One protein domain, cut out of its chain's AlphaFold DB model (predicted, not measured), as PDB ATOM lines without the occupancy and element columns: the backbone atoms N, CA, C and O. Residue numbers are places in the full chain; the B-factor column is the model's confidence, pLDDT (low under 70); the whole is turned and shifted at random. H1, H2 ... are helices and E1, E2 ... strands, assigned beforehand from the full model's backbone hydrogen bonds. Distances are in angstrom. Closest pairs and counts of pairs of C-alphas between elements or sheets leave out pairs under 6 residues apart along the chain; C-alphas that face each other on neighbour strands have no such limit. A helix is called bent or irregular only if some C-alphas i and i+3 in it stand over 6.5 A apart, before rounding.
ATOM      1  N   ARG A   3      26.368  16.687 -23.996       95.19
ATOM      2  CA  ARG A   3      25.711  15.622 -24.756       95.19
ATOM      3  C   ARG A   3      24.400  15.189 -24.099       95.19
ATOM      4  O   ARG A   3      24.417  14.679 -22.976       95.19
ATOM      5  N   VAL A   4      23.268  15.390 -24.773       96.25
ATOM      6  CA  VAL A   4      21.928  15.007 -24.281       96.25
ATOM      7  C   VAL A   4      21.016  14.506 -25.411       96.25
ATOM      8  O   VAL A   4      21.247  14.851 -26.569       96.25
ATOM      9  N   PRO A   5      19.971  13.714 -25.102       97.31
ATOM     10  CA  PRO A   5      18.972  13.270 -26.077       97.31
ATOM     11  C   PRO A   5      18.251  14.422 -26.794       97.31
ATOM     12  O   PRO A   5      17.948  15.444 -26.170       97.31
ATOM     13  N   LYS A   6      17.917  14.253 -28.076       96.81
ATOM     14  CA  LYS A   6      17.090  15.208 -28.836       96.81
ATOM     15  C   LYS A   6      15.628  15.167 -28.383       96.81
ATOM     16  O   LYS A   6      15.067  14.089 -28.211       96.81
ATOM     17  N   PHE A   7      14.976  16.322 -28.285       95.94
ATOM     18  CA  PHE A   7      13.546  16.548 -28.018       95.94
ATOM     19  C   PHE A   7      13.023  16.032 -26.663       95.94
ATOM     20  O   PHE A   7      12.477  16.802 -25.876       95.94
ATOM     21  N   TYR A   8      13.233  14.759 -26.324       94.81
ATOM     22  CA  TYR A   8      12.741  14.110 -25.108       94.81
ATOM     23  C   TYR A   8      13.797  13.165 -24.492       94.81
ATOM     24  O   TYR A   8      14.664  12.664 -25.203       94.81
ATOM     25  N   PRO A   9      13.766  12.900 -23.167       94.12
ATOM     26  CA  PRO A   9      14.870  12.222 -22.470       94.12
ATOM     27  C   PRO A   9      15.132  10.764 -22.869       94.12
ATOM     28  O   PRO A   9      16.223  10.267 -22.619       94.12
ATOM     29  N   SER A  10      14.147  10.067 -23.435       94.44
ATOM     30  CA  SER A  10      14.278   8.678 -23.894       94.44
ATOM     31  C   SER A  10      14.618   8.561 -25.382       94.44
ATOM     32  O   SER A  10      14.547   7.462 -25.928       94.44
ATOM     33  N   ASN A  11      14.951   9.666 -26.056       95.44
ATOM     34  CA  ASN A  11      15.335   9.630 -27.462       95.44
ATOM     35  C   ASN A  11      16.685   8.899 -27.615       95.44
ATOM     36  O   ASN A  11      17.639   9.260 -26.917       95.44
ATOM     37  N   PRO A  12      16.787   7.883 -28.493       94.88
ATOM     38  CA  PRO A  12      18.041   7.164 -28.721       94.88
ATOM     39  C   PRO A  12      19.138   8.046 -29.338       94.88
ATOM     40  O   PRO A  12      20.322   7.742 -29.201       94.88
ATOM     41  N   GLU A  13      18.770   9.142 -30.001       95.81
ATOM     42  CA  GLU A  13      19.711  10.078 -30.602       95.81
ATOM     43  C   GLU A  13      20.121  11.174 -29.615       95.81
ATOM     44  O   GLU A  13      19.285  11.932 -29.116       95.81
ATOM     45  N   ALA A  14      21.430  11.307 -29.389       94.75
ATOM     46  CA  ALA A  14      22.012  12.351 -28.553       94.75
ATOM     47  C   ALA A  14      22.864  13.327 -29.372       94.75
ATOM     48  O   ALA A  14      23.569  12.921 -30.295       94.75
ATOM     49  N   VAL A  15      22.833  14.597 -28.977       95.38
ATOM     50  CA  VAL A  15      23.534  15.717 -29.621       95.38
ATOM     51  C   VAL A  15      24.351  16.500 -28.609       95.38
ATOM     52  O   VAL A  15      24.015  16.522 -27.422       95.38
ATOM     53  N   GLU A  16      25.397  17.172 -29.082       95.69
ATOM     54  CA  GLU A  16      26.073  18.207 -28.305       95.69
ATOM     55  C   GLU A  16      25.187  19.449 -28.249       95.69
ATOM     56  O   GLU A  16      24.937  20.106 -29.257       95.69
ATOM     57  N   ALA A  17      24.676  19.753 -27.059       96.56
ATOM     58  CA  ALA A  17      23.775  20.872 -26.852       96.56
ATOM     59  C   ALA A  17      24.473  22.018 -26.121       96.56
ATOM     60  O   ALA A  17      25.159  21.825 -25.109       96.56
ATOM     61  N   TYR A  18      24.250  23.230 -26.612       96.69
ATOM     62  CA  TYR A  18      24.717  24.463 -26.003       96.69
ATOM     63  C   TYR A  18      23.861  24.816 -24.788       96.69
ATOM     64  O   TYR A  18      22.637  24.666 -24.786       96.69
ATOM     65  N   GLU A  19      24.505  25.316 -23.743       95.94
ATOM     66  CA  GLU A  19      23.844  25.944 -22.604       95.94
ATOM     67  C   GLU A  19      23.974  27.466 -22.711       95.94
ATOM     68  O   GLU A  19      24.799  27.978 -23.466       95.94
ATOM     69  N   GLN A  20      23.189  28.215 -21.932       93.19
ATOM     70  CA  GLN A  20      23.177  29.683 -22.002       93.19
ATOM     71  C   GLN A  20      24.584  30.305 -21.891       93.19
ATOM     72  O   GLN A  20      24.922  31.197 -22.661       93.19
ATOM     73  N   ALA A  21      25.428  29.778 -20.999       94.50
ATOM     74  CA  ALA A  21      26.803  30.247 -20.834       94.50
ATOM     75  C   ALA A  21      27.687  29.995 -22.071       94.50
ATOM     76  O   ALA A  21      28.596  30.778 -22.350       94.50
ATOM     77  N   ASP A  22      27.430  28.921 -22.824       95.62
ATOM     78  CA  ASP A  22      28.123  28.675 -24.088       95.62
ATOM     79  C   ASP A  22      27.663  29.683 -25.148       95.62
ATOM     80  O   ASP A  22      28.507  30.260 -25.829       95.62
ATOM     81  N   ILE A  23      26.351  29.953 -25.233       94.75
ATOM     82  CA  ILE A  23      25.775  30.956 -26.150       94.75
ATOM     83  C   ILE A  23      26.393  32.332 -25.914       94.75
ATOM     84  O   ILE A  23      26.774  33.019 -26.863       94.75
ATOM     85  N   ASP A  24      26.514  32.736 -24.650       95.44
ATOM     86  CA  ASP A  24      27.108  34.022 -24.292       95.44
ATOM     87  C   ASP A  24      28.582  34.101 -24.716       95.44
ATOM     88  O   ASP A  24      29.026  35.148 -25.190       95.44
ATOM     89  N   ARG A  25      29.320  32.985 -24.636       96.81
ATOM     90  CA  ARG A  25      30.723  32.897 -25.069       96.81
ATOM     91  C   ARG A  25      30.880  32.975 -26.588       96.81
ATOM     92  O   ARG A  25      31.780  33.660 -27.064       96.81
ATOM     93  N   ILE A  26      30.016  32.302 -27.347       96.50
ATOM     94  CA  ILE A  26      30.091  32.276 -28.820       96.50
ATOM     95  C   ILE A  26      29.393  33.469 -29.481       96.50
ATOM     96  O   ILE A  26      29.454  33.615 -30.699       96.50
ATOM     97  N   ARG A  27      28.741  34.351 -28.712       97.06
ATOM     98  CA  ARG A  27      27.989  35.502 -29.238       97.06
ATOM     99  C   ARG A  27      28.769  36.356 -30.257       97.06
ATOM    100  O   ARG A  27      28.145  36.752 -31.241       97.06
ATOM    101  N   PRO A  28      30.078  36.642 -30.101       98.12
ATOM    102  CA  PRO A  28      30.843  37.353 -31.131       98.12
ATOM    103  C   PRO A  28      30.913  36.598 -32.468       98.12
ATOM    104  O   PRO A  28      30.767  37.213 -33.519       98.12
ATOM    105  N   ILE A  29      31.052  35.271 -32.424       98.19
ATOM    106  CA  ILE A  29      31.098  34.397 -33.607       98.19
ATOM    107  C   ILE A  29      29.729  34.385 -34.298       98.19
ATOM    108  O   ILE A  29      29.643  34.540 -35.512       98.19
ATOM    109  N   LEU A  30      28.641  34.286 -33.524       97.81
ATOM    110  CA  LEU A  30      27.274  34.343 -34.061       97.81
ATOM    111  C   LEU A  30      26.979  35.686 -34.752       97.81
ATOM    112  O   LEU A  30      26.318  35.718 -35.788       97.81
ATOM    113  N   ARG A  31      27.483  36.796 -34.197       98.06
ATOM    114  CA  ARG A  31      27.349  38.131 -34.802       98.06
ATOM    115  C   ARG A  31      28.086  38.232 -36.131       98.06
ATOM    116  O   ARG A  31      27.533  38.775 -37.081       98.06
ATOM    117  N   GLU A  32      29.300  37.698 -36.205       98.25
ATOM    118  CA  GLU A  32      30.066  37.701 -37.451       98.25
ATOM    119  C   GLU A  32      29.427  36.799 -38.513       98.25
ATOM    120  O   GLU A  32      29.284  37.208 -39.661       98.25
ATOM    121  N   ALA A  33      28.929  35.622 -38.125       98.12
ATOM    122  CA  ALA A  33      28.163  34.756 -39.018       98.12
ATOM    123  C   ALA A  33      26.922  35.468 -39.587       98.12
ATOM    124  O   ALA A  33      26.664  35.383 -40.787       98.12
ATOM    125  N   LYS A  34      26.182  36.222 -38.758       98.00
ATOM    126  CA  LYS A  34      25.054  37.046 -39.226       98.00
ATOM    127  C   LYS A  34      25.503  38.094 -40.242       98.00
ATOM    128  O   LYS A  34      24.877  38.217 -41.287       98.00
ATOM    129  N   ARG A  35      26.605  38.799 -39.971       97.88
ATOM    130  CA  ARG A  35      27.163  39.795 -40.897       97.88
ATOM    131  C   ARG A  35      27.518  39.177 -42.250       97.88
ATOM    132  O   ARG A  35      27.235  39.781 -43.279       97.88
ATOM    133  N   LEU A  36      28.112  37.981 -42.252       97.94
ATOM    134  CA  LEU A  36      28.436  37.247 -43.479       97.94
ATOM    135  C   LEU A  36      27.179  36.852 -44.258       97.94
ATOM    136  O   LEU A  36      27.152  37.028 -45.471       97.94
ATOM    137  N   TRP A  37      26.139  36.367 -43.573       97.31
ATOM    138  CA  TRP A  37      24.867  36.034 -44.221       97.31
ATOM    139  C   TRP A  37      24.220  37.266 -44.861       97.31
ATOM    140  O   TRP A  37      23.838  37.226 -46.028       97.31
ATOM    141  N   ASP A  38      24.148  38.376 -44.125       96.25
ATOM    142  CA  ASP A  38      23.586  39.629 -44.638       96.25
ATOM    143  C   ASP A  38      24.378  40.143 -45.842       96.25
ATOM    144  O   ASP A  38      23.786  40.510 -46.850       96.25
ATOM    145  N   SER A  39      25.713  40.096 -45.768       96.19
ATOM    146  CA  SER A  39      26.584  40.539 -46.863       96.19
ATOM    147  C   SER A  39      26.383  39.690 -48.122       96.19
ATOM    148  O   SER A  39      26.303  40.231 -49.219       96.19
ATOM    149  N   GLU A  40      26.267  38.367 -47.985       96.38
ATOM    150  CA  GLU A  40      25.997  37.477 -49.122       96.38
ATOM    151  C   GLU A  40      24.607  37.738 -49.724       96.38
ATOM    152  O   GLU A  40      24.437  37.754 -50.944       96.38
ATOM    153  N   TRP A  41      23.607  37.992 -48.875       95.25
ATOM    154  CA  TRP A  41      22.268  38.366 -49.324       95.25
ATOM    155  C   TRP A  41      22.249  39.730 -50.034       95.25
ATOM    156  O   TRP A  41      21.528  39.906 -51.011       95.25
ATOM    157  N   GLU A  42      23.062  40.693 -49.611       94.25
ATOM    158  CA  GLU A  42      23.223  41.957 -50.336       94.25
ATOM    159  C   GLU A  42      23.932  41.744 -51.684       94.25
ATOM    160  O   GLU A  42      23.489  42.276 -52.704       94.25
ATOM    161  N   LEU A  43      24.977  40.909 -51.724       93.50
ATOM    162  CA  LEU A  43      25.733  40.594 -52.943       93.50
ATOM    163  C   LEU A  43      24.894  39.885 -54.012       93.50
ATOM    164  O   LEU A  43      25.110  40.121 -55.201       93.50
ATOM    165  N   GLN A  44      23.914  39.065 -53.620       90.69
ATOM    166  CA  GLN A  44      22.980  38.450 -54.573       90.69
ATOM    167  C   GLN A  44      21.923  39.440 -55.116       90.69
ATOM    168  O   GLN A  44      21.079  39.052 -55.921       90.69
ATOM    169  N   GLY A  45      21.954  40.705 -54.679       92.19
ATOM    170  CA  GLY A  45      21.045  41.768 -55.116       92.19
ATOM    171  C   GLY A  45      19.905  42.076 -54.145       92.19
ATOM    172  O   GLY A  45      18.947  42.728 -54.556       92.19
ATOM    173  N   ALA A  46      19.983  41.610 -52.889       91.06
ATOM    174  CA  ALA A  46      18.963  41.824 -51.857       91.06
ATOM    175  C   ALA A  46      17.541  41.428 -52.307       91.06
ATOM    176  O   ALA A  46      16.554  42.100 -52.007       91.06
ATOM    177  N   THR A  47      17.439  40.333 -53.065       89.81
ATOM    178  CA  THR A  47      16.168  39.869 -53.623       89.81
ATOM    179  C   THR A  47      15.274  39.241 -52.558       89.81
ATOM    180  O   THR A  47      15.751  38.653 -51.579       89.81
ATOM    181  N   ASP A  48      13.966  39.331 -52.795       88.38
ATOM    182  CA  ASP A  48      12.930  38.635 -52.038       88.38
ATOM    183  C   ASP A  48      12.254  37.592 -52.940       88.38
ATOM    184  O   ASP A  48      11.368  37.911 -53.732       88.38
ATOM    185  N   GLU A  49      12.750  36.350 -52.886       88.69
ATOM    186  CA  GLU A  49      12.251  35.225 -53.680       88.69
ATOM    187  C   GLU A  49      11.793  34.060 -52.803       88.69
ATOM    188  O   GLU A  49      12.454  33.677 -51.830       88.69
ATOM    189  N   GLY A  50      10.707  33.414 -53.231       87.25
ATOM    190  CA  GLY A  50      10.134  32.237 -52.587       87.25
ATOM    191  C   GLY A  50       8.809  32.536 -51.899       87.25
ATOM    192  O   GLY A  50       8.155  33.540 -52.179       87.25
ATOM    193  N   SER A  51       8.411  31.637 -51.006       85.88
ATOM    194  CA  SER A  51       7.193  31.796 -50.214       85.88
ATOM    195  C   SER A  51       7.486  32.576 -48.938       85.88
ATOM    196  O   SER A  51       8.572  32.458 -48.367       85.88
ATOM    197  N   CYS A  52       6.501  33.350 -48.480       87.50
ATOM    198  CA  CYS A  52       6.568  34.001 -47.179       87.50
ATOM    199  C   CYS A  52       6.679  32.933 -46.080       87.50
ATOM    200  O   CYS A  52       5.754  32.146 -45.891       87.50
ATOM    201  N   CYS A  53       7.806  32.913 -45.368       87.25
ATOM    202  CA  CYS A  53       8.046  31.981 -44.263       87.25
ATOM    203  C   CYS A  53       8.421  32.726 -42.979       87.25
ATOM    204  O   CYS A  53       9.293  33.608 -42.981       87.25
ATOM    205  N   GLY A  54       7.806  32.319 -41.870       85.56
ATOM    206  CA  GLY A  54       8.108  32.797 -40.526       85.56
ATOM    207  C   GLY A  54       9.258  32.022 -39.886       85.56
ATOM    208  O   GLY A  54       9.452  30.841 -40.149       85.56
ATOM    209  N   GLY A  55      10.044  32.697 -39.041       87.81
ATOM    210  CA  GLY A  55      11.060  32.051 -38.203       87.81
ATOM    211  C   GLY A  55      12.200  31.358 -38.948       87.81
ATOM    212  O   GLY A  55      12.784  30.417 -38.418       87.81
ATOM    213  N   LYS A  56      12.551  31.843 -40.140       93.31
ATOM    214  CA  LYS A  56      13.768  31.438 -40.849       93.31
ATOM    215  C   LYS A  56      15.020  31.843 -40.069       93.31
ATOM    216  O   LYS A  56      15.075  32.930 -39.479       93.31
ATOM    217  N   GLY A  57      16.053  31.010 -40.091       96.38
ATOM    218  CA  GLY A  57      17.287  31.319 -39.374       96.38
ATOM    219  C   GLY A  57      18.340  30.223 -39.419       96.38
ATOM    220  O   GLY A  57      18.194  29.220 -40.105       96.38
ATOM    221  N   ILE A  58      19.409  30.427 -38.656       97.81
ATOM    222  CA  ILE A  58      20.375  29.377 -38.332       97.81
ATOM    223  C   ILE A  58      20.101  28.927 -36.901       97.81
ATOM    224  O   ILE A  58      20.055  29.750 -35.975       97.81
ATOM    225  N   GLU A  59      19.928  27.624 -36.727       97.12
ATOM    226  CA  GLU A  59      19.638  26.984 -35.454       97.12
ATOM    227  C   GLU A  59      20.802  26.133 -34.953       97.12
ATOM    228  O   GLU A  59      21.624  25.630 -35.721       97.12
ATOM    229  N   ILE A  60      20.854  25.977 -33.632       97.62
ATOM    230  CA  ILE A  60      21.741  25.035 -32.952       97.62
ATOM    231  C   ILE A  60      20.953  24.277 -31.884       97.62
ATOM    232  O   ILE A  60      19.909  24.740 -31.413       97.62
ATOM    233  N   TRP A  61      21.473  23.130 -31.453       97.88
ATOM    234  CA  TRP A  61      20.896  22.376 -30.343       97.88
ATOM    235  C   TRP A  61      21.157  23.083 -29.017       97.88
ATOM    236  O   TRP A  61      22.306  23.323 -28.649       97.88
ATOM    237  N   ILE A  62      20.099  23.389 -28.267       96.81
ATOM    238  CA  ILE A  62      20.192  24.035 -26.956       96.81
ATOM    239  C   ILE A  62      19.558  23.160 -25.889       96.81
ATOM    240  O   ILE A  62      18.474  22.600 -26.053       96.81
ATOM    241  N   ARG A  63      20.221  23.093 -24.737       96.38
ATOM    242  CA  ARG A  63      19.676  22.513 -23.514       96.38
ATOM    243  C   ARG A  63      19.269  23.641 -22.572       96.38
ATOM    244  O   ARG A  63      20.114  24.275 -21.940       96.38
ATOM    245  N   ALA A  64      17.967  23.880 -22.435       92.06
ATOM    246  CA  ALA A  64      17.475  24.884 -21.494       92.06
ATOM    247  C   ALA A  64      17.761  24.482 -20.025       92.06
ATOM    248  O   ALA A  64      17.909  23.288 -19.718       92.06
ATOM    249  N   PRO A  65      17.818  25.447 -19.085       91.12
ATOM    250  CA  PRO A  65      18.083  25.159 -17.680       91.12
ATOM    251  C   PRO A  65      17.156  24.072 -17.134       91.12
ATOM    252  O   PRO A  65      15.944  24.107 -17.332       91.12
ATOM    253  N   ARG A  66      17.738  23.096 -16.427       90.62
ATOM    254  CA  ARG A  66      17.036  21.949 -15.813       90.62
ATOM    255  C   ARG A  66      16.394  20.954 -16.797       90.62
ATOM    256  O   ARG A  66      15.906  19.921 -16.341       90.62
ATOM    257  N   LYS A  67      16.445  21.176 -18.115       93.06
ATOM    258  CA  LYS A  67      16.001  20.178 -19.103       93.06
ATOM    259  C   LYS A  67      16.992  19.016 -19.197       93.06
ATOM    260  O   LYS A  67      18.186  19.152 -18.903       93.06
ATOM    261  N   ARG A  68      16.480  17.844 -19.575       94.62
ATOM    262  CA  ARG A  68      17.258  16.610 -19.791       94.62
ATOM    263  C   ARG A  68      17.408  16.243 -21.270       94.62
ATOM    264  O   ARG A  68      18.126  15.302 -21.566       94.62
ATOM    265  N   SER A  69      16.763  16.991 -22.155       96.56
ATOM    266  CA  SER A  69      16.852  16.877 -23.608       96.56
ATOM    267  C   SER A  69      17.247  18.222 -24.223       96.56
ATOM    268  O   SER A  69      17.176  19.258 -23.550       96.56
ATOM    269  N   ALA A  70      17.695  18.183 -25.474       97.12
ATOM    270  CA  ALA A  70      17.978  19.352 -26.295       97.12
ATOM    271  C   ALA A  70      16.845  19.639 -27.277       97.12
ATOM    272  O   ALA A  70      16.190  18.722 -27.766       97.12
ATOM    273  N   GLU A  71      16.664  20.908 -27.605       96.56
ATOM    274  CA  GLU A  71      15.722  21.382 -28.616       96.56
ATOM    275  C   GLU A  71      16.484  22.298 -29.588       96.56
ATOM    276  O   GLU A  71      17.398  23.010 -29.151       96.56
ATOM    277  N   PRO A  72      16.169  22.272 -30.893       96.19
ATOM    278  CA  PRO A  72      16.774  23.198 -31.834       96.19
ATOM    279  C   PRO A  72      16.245  24.605 -31.555       96.19
ATOM    280  O   PRO A  72      15.073  24.800 -31.216       96.19
ATOM    281  N   ARG A  73      17.115  25.607 -31.658       95.56
ATOM    282  CA  ARG A  73      16.724  27.005 -31.485       95.56
ATOM    283  C   ARG A  73      17.490  27.897 -32.439       95.56
ATOM    284  O   ARG A  73      18.720  27.858 -32.467       95.56
ATOM    285  N   ASN A  74      16.761  28.767 -33.133       96.06
ATOM    286  CA  ASN A  74      17.362  29.821 -33.940       96.06
ATOM    287  C   ASN A  74      18.196  30.752 -33.056       96.06
ATOM    288  O   ASN A  74      17.691  31.357 -32.105       96.06
ATOM    289  N   VAL A  75      19.474  30.873 -33.396       96.44
ATOM    290  CA  VAL A  75      20.431  31.783 -32.750       96.44
ATOM    291  C   VAL A  75      20.836  32.936 -33.660       96.44
ATOM    292  O   VAL A  75      21.349  33.945 -33.178       96.44
ATOM    293  N   ILE A  76      20.561  32.810 -34.958       96.69
ATOM    294  CA  ILE A  76      20.732  33.861 -35.956       96.69
ATOM    295  C   ILE A  76      19.437  33.935 -36.764       96.69
ATOM    296  O   ILE A  76      18.988  32.928 -37.308       96.69
ATOM    297  N   SER A  77      18.821  35.114 -36.829       94.38
ATOM    298  CA  SER A  77      17.658  35.353 -37.688       94.38
ATOM    299  C   SER A  77      18.090  35.493 -39.146       94.38
ATOM    300  O   SER A  77      19.199  35.963 -39.408       94.38
ATOM    301  N   SER A  78      17.214  35.148 -40.089       93.50
ATOM    302  CA  SER A  78      17.458  35.430 -41.508       93.50
ATOM    303  C   SER A  78      17.658  36.934 -41.782       93.50
ATOM    304  O   SER A  78      17.256  37.773 -40.960       93.50
ATOM    305  N   PRO A  79      18.237  37.294 -42.943       91.25
ATOM    306  CA  PRO A  79      18.137  38.636 -43.514       91.25
ATOM    307  C   PRO A  79      16.669  39.103 -43.609       91.25
ATOM    308  O   PRO A  79      15.758  38.269 -43.496       91.25
ATOM    309  N   PRO A  80      16.412  40.414 -43.785       87.31
ATOM    310  CA  PRO A  80      15.065  40.991 -43.800       87.31
ATOM    311  C   PRO A  80      14.318  40.666 -45.106       87.31
ATOM    312  O   PRO A  80      14.028  41.546 -45.907       87.31
ATOM    313  N   VAL A  81      14.016  39.382 -45.312       87.06
ATOM    314  CA  VAL A  81      13.405  38.828 -46.523       87.06
ATOM    315  C   VAL A  81      12.222  37.919 -46.176       87.06
ATOM    316  O   VAL A  81      12.297  37.091 -45.252       87.06
ATOM    317  N   GLN A  82      11.103  38.068 -46.889       82.94
ATOM    318  CA  GLN A  82       9.910  37.244 -46.664       82.94
ATOM    319  C   GLN A  82      10.061  35.866 -47.311       82.94
ATOM    320  O   GLN A  82       9.758  34.853 -46.676       82.94
ATOM    321  N   GLY A  83      10.613  35.830 -48.513       84.56
ATOM    322  CA  GLY A  83      10.917  34.658 -49.307       84.56
ATOM    323  C   GLY A  83      12.010  33.777 -48.703       84.56
ATOM    324  O   GLY A  83      13.040  34.244 -48.209       84.56
ATOM    325  N   ASN A  84      11.776  32.470 -48.713       87.31
ATOM    326  CA  ASN A  84      12.704  31.473 -48.186       87.31
ATOM    327  C   ASN A  84      13.880  31.155 -49.127       87.31
ATOM    328  O   ASN A  84      14.983  30.877 -48.660       87.31
ATOM    329  N   ILE A  85      13.695  31.278 -50.443       90.62
ATOM    330  CA  ILE A  85      14.711  30.909 -51.441       90.62
ATOM    331  C   ILE A  85      15.923  31.844 -51.362       90.62
ATOM    332  O   ILE A  85      17.062  31.372 -51.307       90.62
ATOM    333  N   SER A  86      15.707  33.162 -51.307       88.12
ATOM    334  CA  SER A  86      16.812  34.130 -51.197       88.12
ATOM    335  C   SER A  86      17.580  33.997 -49.878       88.12
ATOM    336  O   SER A  86      18.802  34.171 -49.848       88.12
ATOM    337  N   ALA A  87      16.891  33.655 -48.784       90.06
ATOM    338  CA  ALA A  87      17.525  33.383 -47.495       90.06
ATOM    339  C   ALA A  87      18.378  32.105 -47.550       90.06
ATOM    340  O   ALA A  87      19.535  32.119 -47.129       90.06
ATOM    341  N   GLN A  88      17.842  31.030 -48.131       92.75
ATOM    342  CA  GLN A  88      18.534  29.750 -48.275       92.75
ATOM    343  C   GLN A  88      19.776  29.852 -49.170       92.75
ATOM    344  O   GLN A  88      20.813  29.274 -48.851       92.75
ATOM    345  N   ARG A  89      19.708  30.593 -50.282       93.69
ATOM    346  CA  ARG A  89      20.842  30.743 -51.215       93.69
ATOM    347  C   ARG A  89      22.031  31.478 -50.594       93.69
ATOM    348  O   ARG A  89      23.173  31.131 -50.883       93.69
ATOM    349  N   SER A  90      21.765  32.433 -49.708       94.94
ATOM    350  CA  SER A  90      22.781  33.296 -49.090       94.94
ATOM    351  C   SER A  90      23.358  32.764 -47.772       94.94
ATOM    352  O   SER A  90      24.327  33.315 -47.259       94.94
ATOM    353  N   VAL A  91      22.810  31.687 -47.193       96.88
ATOM    354  CA  VAL A  91      23.198  31.222 -45.841       96.88
ATOM    355  C   VAL A  91      24.565  30.525 -45.787       96.88
ATOM    356  O   VAL A  91      25.190  30.431 -44.728       96.88
ATOM    357  N   LYS A  92      25.048  30.012 -46.925       97.25
ATOM    358  CA  LYS A  92      26.211  29.114 -46.985       97.25
ATOM    359  C   LYS A  92      27.480  29.689 -46.325       97.25
ATOM    360  O   LYS A  92      28.056  28.974 -45.502       97.25
ATOM    361  N   PRO A  93      27.909  30.942 -46.583       97.38
ATOM    362  CA  PRO A  93      29.119  31.489 -45.962       97.38
ATOM    363  C   PRO A  93      29.039  31.554 -44.433       97.38
ATOM    364  O   PRO A  93      30.034  31.320 -43.744       97.38
ATOM    365  N   ALA A  94      27.850  31.822 -43.888       97.69
ATOM    366  CA  ALA A  94      27.630  31.858 -42.448       97.69
ATOM    367  C   ALA A  94      27.755  30.463 -41.819       97.69
ATOM    368  O   ALA A  94      28.437  30.316 -40.804       97.69
ATOM    369  N   LEU A  95      27.169  29.431 -42.437       98.06
ATOM    370  CA  LEU A  95      27.305  28.044 -41.971       98.06
ATOM    371  C   LEU A  95      28.759  27.561 -42.030       98.06
ATOM    372  O   LEU A  95      29.245  26.950 -41.080       98.06
ATOM    373  N   GLU A  96      29.483  27.878 -43.105       98.19
ATOM    374  CA  GLU A  96      30.902  27.530 -43.226       98.19
ATOM    375  C   GLU A  96      31.763  28.231 -42.169       98.19
ATOM    376  O   GLU A  96      32.677  27.622 -41.608       98.19
ATOM    377  N   TYR A  97      31.482  29.502 -41.872       98.44
ATOM    378  CA  TYR A  97      32.174  30.236 -40.816       98.44
ATOM    379  C   TYR A  97      31.911  29.631 -39.430       98.44
ATOM    380  O   TYR A  97      32.852  29.453 -38.654       98.44
ATOM    381  N   LEU A  98      30.665  29.256 -39.128       97.81
ATOM    382  CA  LEU A  98      30.316  28.573 -37.879       97.81
ATOM    383  C   LEU A  98      31.038  27.226 -37.759       97.81
ATOM    384  O   LEU A  98      31.687  26.976 -36.742       97.81
ATOM    385  N   ALA A  99      31.034  26.416 -38.821       97.62
ATOM    386  CA  ALA A  99      31.726  25.130 -38.850       97.62
ATOM    387  C   ALA A  99      33.244  25.275 -38.635       97.62
ATOM    388  O   ALA A  99      33.831  24.532 -37.848       97.62
ATOM    389  N   LYS A 100      33.886  26.279 -39.254       97.88
ATOM    390  CA  LYS A 100      35.315  26.597 -39.042       97.88
ATOM    391  C   LYS A 100      35.637  26.976 -37.593       97.88
ATOM    392  O   LYS A 100      36.757  26.754 -37.145       97.88
ATOM    393  N   ASN A 101      34.665  27.521 -36.866       97.31
ATOM    394  CA  ASN A 101      34.776  27.848 -35.445       97.31
ATOM    395  C   ASN A 101      34.292  26.708 -34.525       97.31
ATOM    396  O   ASN A 101      34.137  26.917 -33.323       97.31
ATOM    397  N   GLY A 102      34.053  25.509 -35.067       95.81
ATOM    398  CA  GLY A 102      33.632  24.336 -34.298       95.81
ATOM    399  C   GLY A 102      32.172  24.369 -33.838       95.81
ATOM    400  O   GLY A 102      31.820  23.663 -32.896       95.81
ATOM    401  N   ILE A 103      31.327  25.187 -34.471       96.56
ATOM    402  CA  ILE A 103      29.902  25.298 -34.150       96.56
ATOM    403  C   ILE A 103      29.099  24.504 -35.181       96.56
ATOM    404  O   ILE A 103      29.009  24.890 -36.344       96.56
ATOM    405  N   GLU A 104      28.496  23.402 -34.739       95.50
ATOM    406  CA  GLU A 104      27.533  22.639 -35.533       95.50
ATOM    407  C   GLU A 104      26.182  23.368 -35.540       95.50
ATOM    408  O   GLU A 104      25.531  23.509 -34.502       95.50
ATOM    409  N   ALA A 105      25.791  23.866 -36.712       97.06
ATOM    410  CA  ALA A 105      24.575  24.639 -36.913       97.06
ATOM    411  C   ALA A 105      23.880  24.232 -38.215       97.06
ATOM    412  O   ALA A 105      24.536  23.834 -39.180       97.06
TER     413      ALA A 105
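What this domain is: This is residues 3 to 105 of the 113 residues of an uncharacterized protein of Candidatus Pacearchaeota archaeon (UniProt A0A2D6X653). An elongated body has a long, kinked helix, H1, packed on a two-stranded hairpin, E3 and E4, with the short helix H3 beside the later part of H1. A smaller hairpin, E1 and E2, sits at one end of the long axis, and the short helix H2 sits towards the other end, by the last turns of H1. The printed part has 103 residues with three named helices and four named strands, in the order E1 E2 H1 E3 E4 H2 H3, and each pair of strands is an antiparallel sheet of two. The class is mixed, helices and strands; the whole is only just compact, close to loose, with a radius of gyration of the C-alphas of 14.9 A and spans of 45 by 28 by 19 A.

How they stand to each other: Start at E1, residues 3 to 5, which forms a hairpin with E2, residues 14 to 17; look for N 4 and O 15, 3.0 A apart and within hydrogen-bond range. A tight link leads to H1, residues 20 to 43. Next comes E3, residues 57 to 62, in a hairpin with E4, residues 71 to 77, where N 58 and O 76 are 2.9 A apart and N 62 and O 71 are 2.9 A apart, both within hydrogen-bond range. The closest C-alphas of E2 and E3 are those of Ala 17 and Trp 61, 4.8 A apart. Those of H1 and E4 are Lys 34 and Ile 76, 6.3 A apart. H2, residues 84 to 90, touches H1 at its residues 37 to 41 alone, about perpendicular at 88 degrees, with the C-alphas of Trp 41 and Ser 90 closest at 5.1 A. H3, residues 92 to 100, touches H1 at its residues 29 to 40 alone; the closest C-alphas are Ala 33 and Ala 94, 4.5 A apart. H1 and H3 run opposite ways at a shallow tilt of 33 degrees, only just short of steep. H2 and H3 meet only through their link. E1 is apart from H1. In H2 and H3 every O i to N i+4 pair is within hydrogen-bond range; in H1, 18 of 20 are.

Where its parts are: Find C-alpha 3 at (25.711, 15.622, -24.756), where E1 begins. H1 runs from C-alpha 20 at (23.177, 29.683, -22.002) over 32.9 A; it has a kink of 57 degrees near residue 27 and is irregular, with C-alphas 25 and 28 7.5 A apart. E3 covers 14.7 A and E4 16.8 A. H2 covers 10.3 A, and H3 covers 12.3 A to C-alpha 100 at (35.315, 26.597, -39.042).

The domain as a whole: The C-alphas of Ser 10 and Gly 45 are the two farthest apart, at 46.0 A. The printed part has no cut. Look at residues 44 to 56 for the one long link, from H1 to E3. The mean pLDDT of the printed part is 94.4, and no printed residue is under 70.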